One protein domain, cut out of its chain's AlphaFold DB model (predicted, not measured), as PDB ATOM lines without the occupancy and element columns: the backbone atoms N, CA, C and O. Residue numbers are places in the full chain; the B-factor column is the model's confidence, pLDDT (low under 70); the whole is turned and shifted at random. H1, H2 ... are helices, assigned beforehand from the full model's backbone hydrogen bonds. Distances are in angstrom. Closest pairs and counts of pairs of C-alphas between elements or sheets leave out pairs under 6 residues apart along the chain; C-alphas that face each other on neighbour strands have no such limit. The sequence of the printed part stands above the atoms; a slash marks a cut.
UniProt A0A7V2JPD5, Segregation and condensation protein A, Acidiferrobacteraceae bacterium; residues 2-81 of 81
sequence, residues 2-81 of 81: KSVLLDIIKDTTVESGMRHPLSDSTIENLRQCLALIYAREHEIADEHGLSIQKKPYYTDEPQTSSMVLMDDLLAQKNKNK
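Overview. This is residues 2 to 81 of the 81 residues of the protein "Segregation and condensation protein A" of Acidiferrobacteraceae bacterium (UniProt A0A7V2JPD5). A lopsided helical hairpin, short H1 beside the first part of long H2, trails a long arm that stands free, residues 53 to 81, with the small helix H3 near its far end. The printed part has 80 residues with three named helices, H1, H2 and H3 in that order, no named strand, and is all helix. It is extended, with a radius of gyration of the C-alphas of 22.7 A and spans of 72 by 31 by 16 A.

Along the chain. Find C-alpha 2 at (16.671, -11.341, -3.381); from there H1 runs to residue 12, 15.4 A. H2, residues 24 to 47, covers 35.1 A. H3, residues 70 to 79, ends at (21.835, -51.492, 26.237) after 15.1 A.

Arrangement. Look at Lys 2 and Leu 34: their C-alphas, 6.7 A apart, are the closest where H1 and H2 touch. H2 touches H1 with residues 30 to 37 alone. This hairpin has a shallow tilt of 26 degrees, opposite ways. H3 is apart from H1 and H2. In H1, H2 and H3 every O i to N i+4 pair is within hydrogen-bond range.

Size, cuts and confidence. The C-alphas of Arg 19 and Lys 81 are the two farthest apart, 73.4 A. The printed part has no cut. Both links are long, with 11 and 22 residues. Look for pLDDT under 70 at residues 51 to 55, 64 to 67 and 78 to 81.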
ATOM      1  N   LYS A   2      15.335 -11.807  -3.808       94.25
ATOM      2  CA  LYS A   2      16.671 -11.341  -3.381       94.25
ATOM      3  C   LYS A   2      17.729 -11.409  -4.488       94.25
ATOM      4  O   LYS A   2      18.402 -10.423  -4.737       94.25
ATOM      5  N   SER A   3      17.833 -12.551  -5.174       95.75
ATOM      6  CA  SER A   3      18.786 -12.758  -6.275       95.75
ATOM      7  C   SER A   3      18.636 -11.725  -7.391       95.75
ATOM      8  O   SER A   3      19.605 -11.069  -7.731       95.75
ATOM      9  N   VAL A   4      17.410 -11.501  -7.872       96.81
ATOM     10  CA  VAL A   4      17.113 -10.522  -8.930       96.81
ATOM     11  C   VAL A   4      17.543  -9.109  -8.528       96.81
ATOM     12  O   VAL A   4      18.172  -8.409  -9.312       96.81
ATOM     13  N   LEU A   5      17.243  -8.690  -7.293       96.31
ATOM     14  CA  LEU A   5      17.668  -7.386  -6.769       96.31
ATOM     15  C   LEU A   5      19.195  -7.274  -6.694       96.31
ATOM     16  O   LEU A   5      19.745  -6.227  -7.018       96.31
ATOM     17  N   LEU A   6      19.880  -8.347  -6.291       96.94
ATOM     18  CA  LEU A   6      21.341  -8.382  -6.242       96.94
ATOM     19  C   LEU A   6      21.971  -8.332  -7.634       96.94
ATOM     20  O   LEU A   6      22.999  -7.682  -7.789       96.94
ATOM     21  N   ASP A   7      21.373  -8.979  -8.630       97.62
ATOM     22  CA  ASP A   7      21.864  -8.928 -10.008       97.62
ATOM     23  C   ASP A   7      21.697  -7.519 -10.593       97.62
ATOM     24  O   ASP A   7      22.655  -6.969 -11.127       97.62
ATOM     25  N   ILE A   8      20.560  -6.854 -10.342       95.69
ATOM     26  CA  ILE A   8      20.379  -5.435 -10.695       95.69
ATOM     27  C   ILE A   8      21.432  -4.557 -10.008       95.69
ATOM     28  O   ILE A   8      22.001  -3.670 -10.640       95.69
ATOM     29  N   ILE A   9      21.701  -4.781  -8.716       95.38
ATOM     30  CA  ILE A   9      22.732  -4.022  -7.996       95.38
ATOM     31  C   ILE A   9      24.093  -4.245  -8.652       95.38
ATOM     32  O   ILE A   9      24.767  -3.266  -8.946       95.38
ATOM     33  N   LYS A  10      24.483  -5.490  -8.946       95.12
ATOM     34  CA  LYS A  10      25.754  -5.786  -9.626       95.12
ATOM     35  C   LYS A  10      25.865  -5.065 -10.968       95.12
ATOM     36  O   LYS A  10      26.880  -4.422 -11.204       95.12
ATOM     37  N   ASP A  11      24.817  -5.117 -11.785       95.88
ATOM     38  CA  ASP A  11      24.798  -4.498 -13.116       95.88
ATOM     39  C   ASP A  11      24.809  -2.962 -13.059       95.88
ATOM     40  O   ASP A  11      25.260  -2.301 -13.992       95.88
ATOM     41  N   THR A  12      24.306  -2.378 -11.968       95.00
ATOM     42  CA  THR A  12      24.243  -0.918 -11.782       95.00
ATOM     43  C   THR A  12      25.400  -0.352 -10.962       95.00
ATOM     44  O   THR A  12      25.585   0.866 -10.949       95.00
ATOM     45  N   THR A  13      26.202  -1.204 -10.318       93.38
ATOM     46  CA  THR A  13      27.344  -0.771  -9.506       93.38
ATOM     47  C   THR A  13      28.438  -0.222 -10.418       93.38
ATOM     48  O   THR A  13      28.940  -0.916 -11.297       93.38
ATOM     49  N   VAL A  14      28.827   1.031 -10.188       91.88
ATOM     50  CA  VAL A  14      29.891   1.720 -10.930       91.88
ATOM     51  C   VAL A  14      31.148   1.878 -10.079       91.88
ATOM     52  O   VAL A  14      31.096   1.809  -8.849       91.88
ATOM     53  N   GLU A  15      32.285   2.121 -10.732       89.56
ATOM     54  CA  GLU A  15      33.529   2.462 -10.042       89.56
ATOM     55  C   GLU A  15      33.389   3.752  -9.221       89.56
ATOM     56  O   GLU A  15      32.627   4.668  -9.548       89.56
ATOM     57  N   SER A  16      34.163   3.830  -8.137       82.75
ATOM     58  CA  SER A  16      34.171   4.992  -7.250       82.75
ATOM     59  C   SER A  16      34.540   6.266  -8.017       82.75
ATOM     60  O   SER A  16      35.537   6.307  -8.734       82.75
ATOM     61  N   GLY A  17      33.737   7.320  -7.857       85.75
ATOM     62  CA  GLY A  17      33.916   8.600  -8.550       85.75
ATOM     63  C   GLY A  17      33.081   8.759  -9.826       85.75
ATOM     64  O   GLY A  17      32.957   9.878 -10.323       85.75
ATOM     65  N   MET A  18      32.448   7.692 -10.326       90.81
ATOM     66  CA  MET A  18      31.447   7.787 -11.392       90.81
ATOM     67  C   MET A  18      30.043   8.022 -10.821       90.81
ATOM     68  O   MET A  18      29.721   7.608  -9.707       90.81
ATOM     69  N   ARG A  19      29.178   8.697 -11.589       90.31
ATOM     70  CA  ARG A  19      27.766   8.849 -11.207       90.31
ATOM     71  C   ARG A  19      27.047   7.514 -11.359       90.31
ATOM     72  O   ARG A  19      27.088   6.907 -12.426       90.31
ATOM     73  N   HIS A  20      26.354   7.103 -10.305       93.69
ATOM     74  CA  HIS A  20      25.514   5.914 -10.324       93.69
ATOM     75  C   HIS A  20      24.306   6.122 -11.266       93.69
ATOM     76  O   HIS A  20      23.735   7.216 -11.275       93.69
ATOM     77  N   PRO A  21      23.894   5.113 -12.058       94.50
ATOM     78  CA  PRO A  21      22.796   5.254 -13.024       94.50
ATOM     79  C   PRO A  21      21.414   5.371 -12.365       94.50
ATOM     80  O   PRO A  21      20.490   5.936 -12.949       94.50
ATOM     81  N   LEU A  22      21.256   4.834 -11.153       95.69
ATOM     82  CA  LEU A  22      20.030   4.958 -10.358       95.69
ATOM     83  C   LEU A  22      20.062   6.200  -9.466       95.69
ATOM     84  O   LEU A  22      21.115   6.559  -8.944       95.69
ATOM     85  N   SER A  23      18.889   6.794  -9.235       96.31
ATOM     86  CA  SER A  23      18.729   7.897  -8.283       96.31
ATOM     87  C   SER A  23      18.956   7.446  -6.836       96.31
ATOM     88  O   SER A  23      18.672   6.295  -6.498       96.31
ATOM     89  N   ASP A  24      19.358   8.368  -5.958       94.88
ATOM     90  CA  ASP A  24      19.545   8.085  -4.526       94.88
ATOM     91  C   ASP A  24      18.285   7.502  -3.872       94.88
ATOM     92  O   ASP A  24      18.367   6.563  -3.082       94.88
ATOM     93  N   SER A  25      17.102   7.997  -4.257       98.00
ATOM     94  CA  SER A  25      15.819   7.465  -3.781       98.00
ATOM     95  C   SER A  25      15.602   6.016  -4.219       98.00
ATOM     96  O   SER A  25      15.163   5.189  -3.421       98.00
ATOM     97  N   THR A  26      15.942   5.674  -5.464       96.94
ATOM     98  CA  THR A  26      15.852   4.293  -5.959       96.94
ATOM     99  C   THR A  26      16.808   3.375  -5.203       96.94
ATOM    100  O   THR A  26      16.418   2.275  -4.821       96.94
ATOM    101  N   ILE A  27      18.038   3.830  -4.959       95.69
ATOM    102  CA  ILE A  27      19.031   3.068  -4.197       95.69
ATOM    103  C   ILE A  27      18.523   2.829  -2.769       95.69
ATOM    104  O   ILE A  27      18.627   1.714  -2.259       95.69
ATOM    105  N   GLU A  28      17.919   3.836  -2.139       97.50
ATOM    106  CA  GLU A  28      17.345   3.683  -0.804       97.50
ATOM    107  C   GLU A  28      16.184   2.684  -0.783       97.50
ATOM    108  O   GLU A  28      16.162   1.779   0.049       97.50
ATOM    109  N   ASN A  29      15.282   2.750  -1.764       97.38
ATOM    110  CA  ASN A  29      14.199   1.776  -1.899       97.38
ATOM    111  C   ASN A  29      14.727   0.339  -2.050       97.38
ATOM    112  O   ASN A  29      14.164  -0.585  -1.458       97.38
ATOM    113  N   LEU A  30      15.825   0.134  -2.792       96.50
ATOM    114  CA  LEU A  30      16.472  -1.178  -2.916       96.50
ATOM    115  C   LEU A  30      16.996  -1.686  -1.565       96.50
ATOM    116  O   LEU A  30      16.774  -2.853  -1.233       96.50
ATOM    117  N   ARG A  31      17.645  -0.824  -0.768       96.25
ATOM    118  CA  ARG A  31      18.137  -1.182   0.576       96.25
ATOM    119  C   ARG A  31      16.995  -1.586   1.500       96.25
ATOM    120  O   ARG A  31      17.063  -2.648   2.117       96.25
ATOM    121  N   GLN A  32      15.935  -0.779   1.550       97.88
ATOM    122  CA  GLN A  32      14.762  -1.055   2.383       97.88
ATOM    123  C   GLN A  32      14.073  -2.360   1.963       97.88
ATOM    124  O   GLN A  32      13.732  -3.190   2.805       97.88
ATOM    125  N   CYS A  33      13.938  -2.604   0.657       97.12
ATOM    126  CA  CYS A  33      13.360  -3.846   0.148       97.12
ATOM    127  C   CYS A  33      14.213  -5.073   0.519       97.12
ATOM    128  O   CYS A  33      13.673  -6.077   0.986       97.12
ATOM    129  N   LEU A  34      15.542  -4.991   0.384       97.88
ATOM    130  CA  LEU A  34      16.452  -6.062   0.805       97.88
ATOM    131  C   LEU A  34      16.389  -6.327   2.315       97.88
ATOM    132  O   LEU A  34      16.423  -7.491   2.712       97.88
ATOM    133  N   ALA A  35      16.248  -5.287   3.141       97.25
ATOM    134  CA  ALA A  35      16.083  -5.436   4.587       97.25
ATOM    135  C   ALA A  35      14.797  -6.203   4.940       97.25
ATOM    136  O   ALA A  35      14.837  -7.129   5.749       97.25
ATOM    137  N   LEU A  36      13.676  -5.881   4.285       97.44
ATOM    138  CA  LEU A  36      12.404  -6.591   4.471       97.44
ATOM    139  C   LEU A  36      12.486  -8.055   4.025       97.44
ATOM    140  O   LEU A  36      12.000  -8.944   4.724       97.44
ATOM    141  N   ILE A  37      13.123  -8.317   2.879       96.56
ATOM    142  CA  ILE A  37      13.336  -9.686   2.394       96.56
ATOM    143  C   ILE A  37      14.174 -10.477   3.401       96.56
ATOM    144  O   ILE A  37      13.813 -11.603   3.732       96.56
ATOM    145  N   TYR A  38      15.261  -9.892   3.908       94.69
ATOM    146  CA  TYR A  38      16.118 -10.545   4.893       94.69
ATOM    147  C   TYR A  38      15.378 -10.848   6.199       94.69
ATOM    148  O   TYR A  38      15.468 -11.970   6.690       94.69
ATOM    149  N   ALA A  39      14.620  -9.886   6.736       95.25
ATOM    150  CA  ALA A  39      13.818 -10.099   7.941       95.25
ATOM    151  C   ALA A  39      12.867 -11.291   7.765       95.25
ATOM    152  O   ALA A  39      12.815 -12.178   8.614       95.25
ATOM    153  N   ARG A  40      12.206 -11.378   6.605       95.88
ATOM    154  CA  ARG A  40      11.317 -12.499   6.297       95.88
ATOM    155  C   ARG A  40      12.052 -13.831   6.142       95.88
ATOM    156  O   ARG A  40      11.561 -14.856   6.607       95.88
ATOM    157  N   GLU A  41      13.202 -13.842   5.471       93.62
ATOM    158  CA  GLU A  41      14.036 -15.047   5.347       93.62
ATOM    159  C   GLU A  41      14.509 -15.537   6.727       93.62
ATOM    160  O   GLU A  41      14.525 -16.744   6.969       93.62
ATOM    161  N   HIS A  42      14.837 -14.616   7.636       90.12
ATOM    162  CA  HIS A  42      15.237 -14.924   9.007       90.12
ATOM    163  C   HIS A  42      14.098 -15.534   9.828       90.12
ATOM    164  O   HIS A  42      14.294 -16.586  10.428       90.12
ATOM    165  N   GLU A  43      12.905 -14.929   9.806       93.00
ATOM    166  CA  GLU A  43      11.705 -15.478  10.462       93.00
ATOM    167  C   GLU A  43      11.443 -16.929  10.034       93.00
ATOM    168  O   GLU A  43      11.273 -17.812  10.870       93.00
ATOM    169  N   ILE A  44      11.474 -17.191   8.722       92.62
ATOM    170  CA  ILE A  44      11.251 -18.534   8.174       92.62
ATOM    171  C   ILE A  44      12.346 -19.501   8.640       92.62
ATOM    172  O   ILE A  44      12.055 -20.653   8.953       92.62
ATOM    173  N   ALA A  45      13.608 -19.073   8.682       89.12
ATOM    174  CA  ALA A  45      14.699 -19.933   9.127       89.12
ATOM    175  C   ALA A  45      14.583 -20.296  10.617       89.12
ATOM    176  O   ALA A  45      14.754 -21.468  10.967       89.12
ATOM    177  N   ASP A  46      14.217 -19.330  11.462       89.12
ATOM    178  CA  ASP A  46      13.962 -19.550  12.889       89.12
ATOM    179  C   ASP A  46      12.804 -20.537  13.107       89.12
ATOM    180  O   ASP A  46      12.938 -21.472  13.899       89.12
ATOM    181  N   GLU A  47      11.702 -20.398  12.356       91.12
ATOM    182  CA  GLU A  47      10.560 -21.329  12.388       91.12
ATOM    183  C   GLU A  47      10.962 -22.772  12.041       91.12
ATOM    184  O   GLU A  47      10.418 -23.728  12.597       91.12
ATOM    185  N   HIS A  48      11.938 -22.944  11.147       89.31
ATOM    186  CA  HIS A  48      12.447 -24.255  10.733       89.31
ATOM    187  C   HIS A  48      13.605 -24.759  11.613       89.31
ATOM    188  O   HIS A  48      14.195 -25.798  11.310       89.31
ATOM    189  N   GLY A  49      13.963 -24.039  12.685       82.75
ATOM    190  CA  GLY A  49      15.094 -24.380  13.557       82.75
ATOM    191  C   GLY A  49      16.460 -24.302  12.861       82.75
ATOM    192  O   GLY A  49      17.459 -24.808  13.377       82.75
ATOM    193  N   LEU A  50      16.518 -23.680  11.682       77.50
ATOM    194  CA  LEU A  50      17.745 -23.424  10.945       77.50
ATOM    195  C   LEU A  50      18.334 -22.123  11.484       77.50
ATOM    196  O   LEU A  50      18.043 -21.048  10.970       77.50
ATOM    197  N   SER A  51      19.181 -22.199  12.514       66.88
ATOM    198  CA  SER A  51      19.898 -20.997  12.934       66.88
ATOM    199  C   SER A  51      20.800 -20.536  11.779       66.88
ATOM    200  O   SER A  51      21.744 -21.216  11.371       66.88
ATOM    201  N   ILE A  52      20.504 -19.358  11.218       61.69
ATOM    202  CA  ILE A  52      21.335 -18.727  10.173       61.69
ATOM    203  C   ILE A  52      22.742 -18.406  10.725       61.69
ATOM    204  O   ILE A  52      23.696 -18.199   9.980       61.69
ATOM    205  N   GLN A  53      22.907 -18.452  12.048       61.09
ATOM    206  CA  GLN A  53      24.152 -18.235  12.777       61.09
ATOM    207  C   GLN A  53      25.152 -19.402  12.674       61.09
ATOM    208  O   GLN A  53      25.784 -19.772  13.667       61.09
ATOM    209  N   LYS A  54      25.389 -19.953  11.475       66.19
ATOM    210  CA  LYS A  54      26.635 -20.692  11.217       66.19
ATOM    211  C   LYS A  54      27.775 -19.684  11.166       66.19
ATOM    212  O   LYS A  54      28.181 -19.220  10.103       66.19
ATOM    213  N   LYS A  55      28.250 -19.298  12.348       68.31
ATOM    214  CA  LYS A  55      29.436 -18.467  12.502       68.31
ATOM    215  C   LYS A  55      30.597 -19.192  11.802       68.31
ATOM    216  O   LYS A  55      30.787 -20.380  12.074       68.31
ATOM    217  N   PRO A  56      31.316 -18.541  10.870       74.19
ATOM    218  CA  PRO A  56      32.503 -19.136  10.274       74.19
ATOM    219  C   PRO A  56      33.454 -19.545  11.396       74.19
ATOM    220  O   PRO A  56      33.698 -18.747  12.300       74.19
ATOM    221  N   TYR A  57      33.932 -20.781  11.347       77.00
ATOM    222  CA  TYR A  57      34.954 -21.289  12.253       77.00
ATOM    223  C   TYR A  57      36.274 -21.382  11.495       77.00
ATOM    224  O   TYR A  57      36.286 -21.657  10.288       77.00
ATOM    225  N   TYR A  58      37.385 -21.142  12.186       80.69
ATOM    226  CA  TYR A  58      38.695 -21.444  11.611       80.69
ATOM    227  C   TYR A  58      38.880 -22.962  11.543       80.69
ATOM    228  O   TYR A  58      38.358 -23.694  12.380       80.69
ATOM    229  N   THR A  59      39.645 -23.454  10.566       79.06
ATOM    230  CA  THR A  59      39.934 -24.897  10.437       79.06
ATOM    231  C   THR A  59      40.572 -25.494  11.686       79.06
ATOM    232  O   THR A  59      40.411 -26.682  11.944       79.06
ATOM    233  N   ASP A  60      41.256 -24.657  12.463       86.81
ATOM    234  CA  ASP A  60      42.012 -25.060  13.642       86.81
ATOM    235  C   ASP A  60      41.205 -24.875  14.942       86.81
ATOM    236  O   ASP A  60      41.689 -25.195  16.027       86.81
ATOM    237  N   GLU A  61      39.973 -24.355  14.861       83.31
ATOM    238  CA  GLU A  61      39.102 -24.220  16.027       83.31
ATOM    239  C   GLU A  61      38.509 -25.581  16.432       83.31
ATOM    240  O   GLU A  61      37.963 -26.305  15.593       83.31
ATOM    241  N   PRO A  62      38.552 -25.942  17.729       72.81
ATOM    242  CA  PRO A  62      37.932 -27.170  18.204       72.81
ATOM    243  C   PRO A  62      36.406 -27.074  18.065       72.81
ATOM    244  O   PRO A  62      35.759 -26.247  18.710       72.81
ATOM    245  N   GLN A  63      35.814 -27.932  17.229       70.38
ATOM    246  CA  GLN A  63      34.362 -27.971  17.055       70.38
ATOM    247  C   GLN A  63      33.671 -28.495  18.318       70.38
ATOM    248  O   GLN A  63      33.970 -29.581  18.808       70.38
ATOM    249  N   THR A  64      32.699 -27.736  18.827       66.31
ATOM    250  CA  THR A  64      31.868 -28.127  19.979       66.31
ATOM    251  C   THR A  64      30.769 -29.127  19.617       66.31
ATOM    252  O   THR A  64      30.115 -29.674  20.502       66.31
ATOM    253  N   SER A  65      30.557 -29.388  18.324       68.19
ATOM    254  CA  SER A  65      29.621 -30.397  17.837       68.19
ATOM    255  C   SER A  65      30.315 -31.750  17.709       68.19
ATOM    256  O   SER A  65      31.158 -31.936  16.829       68.19
ATOM    257  N   SER A  66      29.941 -32.716  18.547       62.50
ATOM    258  CA  SER A  66      30.356 -34.103  18.361       62.50
ATOM    259  C   SER A  66      29.535 -34.745  17.239       62.50
ATOM    260  O   SER A  66      28.308 -34.820  17.293       62.50
ATOM    261  N   MET A  67      30.216 -35.205  16.189       63.66
ATOM    262  CA  MET A  67      29.600 -36.055  15.175       63.66
ATOM    263  C   MET A  67      29.374 -37.433  15.797       63.66
ATOM    264  O   MET A  67      30.332 -38.117  16.148       63.66
ATOM    265  N   VAL A  68      28.113 -37.826  15.966       73.12
ATOM    266  CA  VAL A  68      27.752 -39.161  16.454       73.12
ATOM    267  C   VAL A  68      27.298 -39.990  15.261       73.12
ATOM    268  O   VAL A  68      26.428 -39.559  14.500       73.12
ATOM    269  N   LEU A  69      27.893 -41.169  15.083       78.00
ATOM    270  CA  LEU A  69      27.447 -42.115  14.065       78.00
ATOM    271  C   LEU A  69      26.073 -42.657  14.469       78.00
ATOM    272  O   LEU A  69      25.844 -43.010  15.625       78.00
ATOM    273  N   MET A  70      25.144 -42.726  13.513       76.81
ATOM    274  CA  MET A  70      23.781 -43.209  13.781       76.81
ATOM    275  C   MET A  70      23.770 -44.632  14.356       76.81
ATOM    276  O   MET A  70      22.919 -44.952  15.186       76.81
ATOM    277  N   ASP A  71      24.755 -45.452  13.990       81.69
ATOM    278  CA  ASP A  71      24.924 -46.814  14.499       81.69
ATOM    279  C   ASP A  71      25.181 -46.845  16.019       81.69
ATOM    280  O   ASP A  71      24.635 -47.701  16.724       81.69
ATOM    281  N   ASP A  72      25.918 -45.866  16.554       78.69
ATOM    282  CA  ASP A  72      26.210 -45.767  17.990       78.69
ATOM    283  C   ASP A  72      24.954 -45.426  18.801       78.69
ATOM    284  O   ASP A  72      24.748 -45.952  19.899       78.69
ATOM    285  N   LEU A  73      24.061 -44.600  18.247       77.19
ATOM    286  CA  LEU A  73      22.783 -44.261  18.882       77.19
ATOM    287  C   LEU A  73      21.855 -45.482  18.972       77.19
ATOM    288  O   LEU A  73      21.180 -45.690  19.988       77.19
ATOM    289  N   LEU A  74      21.844 -46.319  17.933       79.19
ATOM    290  CA  LEU A  74      21.069 -47.561  17.909       79.19
ATOM    291  C   LEU A  74      21.629 -48.595  18.895       79.19
ATOM    292  O   LEU A  74      20.860 -49.270  19.587       79.19
ATOM    293  N   ALA A  75      22.954 -48.681  19.018       75.38
ATOM    294  CA  ALA A  75      23.612 -49.573  19.967       75.38
ATOM    295  C   ALA A  75      23.340 -49.184  21.433       75.38
ATOM    296  O   ALA A  75      23.120 -50.063  22.271       75.38
ATOM    297  N   GLN A  76      23.300 -47.886  21.755       72.06
ATOM    298  CA  GLN A  76      22.979 -47.430  23.115       72.06
ATOM    299  C   GLN A  76      21.523 -47.696  23.508       72.06
ATOM    300  O   GLN A  76      21.254 -48.083  24.647       72.06
ATOM    301  N   LYS A  77      20.581 -47.581  22.564       72.12
ATOM    302  CA  LYS A  77      19.168 -47.906  22.811       72.12
ATOM    303  C   LYS A  77      18.960 -49.366  23.232       72.12
ATOM    304  O   LYS A  77      18.096 -49.636  24.061       72.12
ATOM    305  N   ASN A  78      19.757 -50.292  22.700       65.00
ATOM    306  CA  ASN A  78      19.658 -51.715  23.032       65.00
ATOM    307  C   ASN A  78      20.315 -52.092  24.369       65.00
ATOM    308  O   ASN A  78      19.977 -53.134  24.915       65.00
ATOM    309  N   LYS A  79      21.224 -51.268  24.910       61.56
ATOM    310  CA  LYS A  79      21.835 -51.492  26.237       61.56
ATOM    311  C   LYS A  79      20.962 -51.019  27.404       61.56
ATOM    312  O   LYS A  79      21.158 -51.484  28.519       61.56
ATOM    313  N   ASN A  80      20.022 -50.110  27.149       57.56
ATOM    314  CA  ASN A  80      19.121 -49.544  28.160       57.56
ATOM    315  C   ASN A  80      17.757 -50.264  28.233       57.56
ATOM    316  O   ASN A  80      16.791 -49.694  28.740       57.56
ATOM    317  N   LYS A  81      17.664 -51.485  27.700       50.94
ATOM    318  CA  LYS A  81      16.475 -52.343  27.736       50.94
ATOM    319  C   LYS A  81      16.818 -53.652  28.432       50.94
ATOM    320  O   LYS A  81      15.939 -54.149  29.165       50.94
TER     321      LYS A  81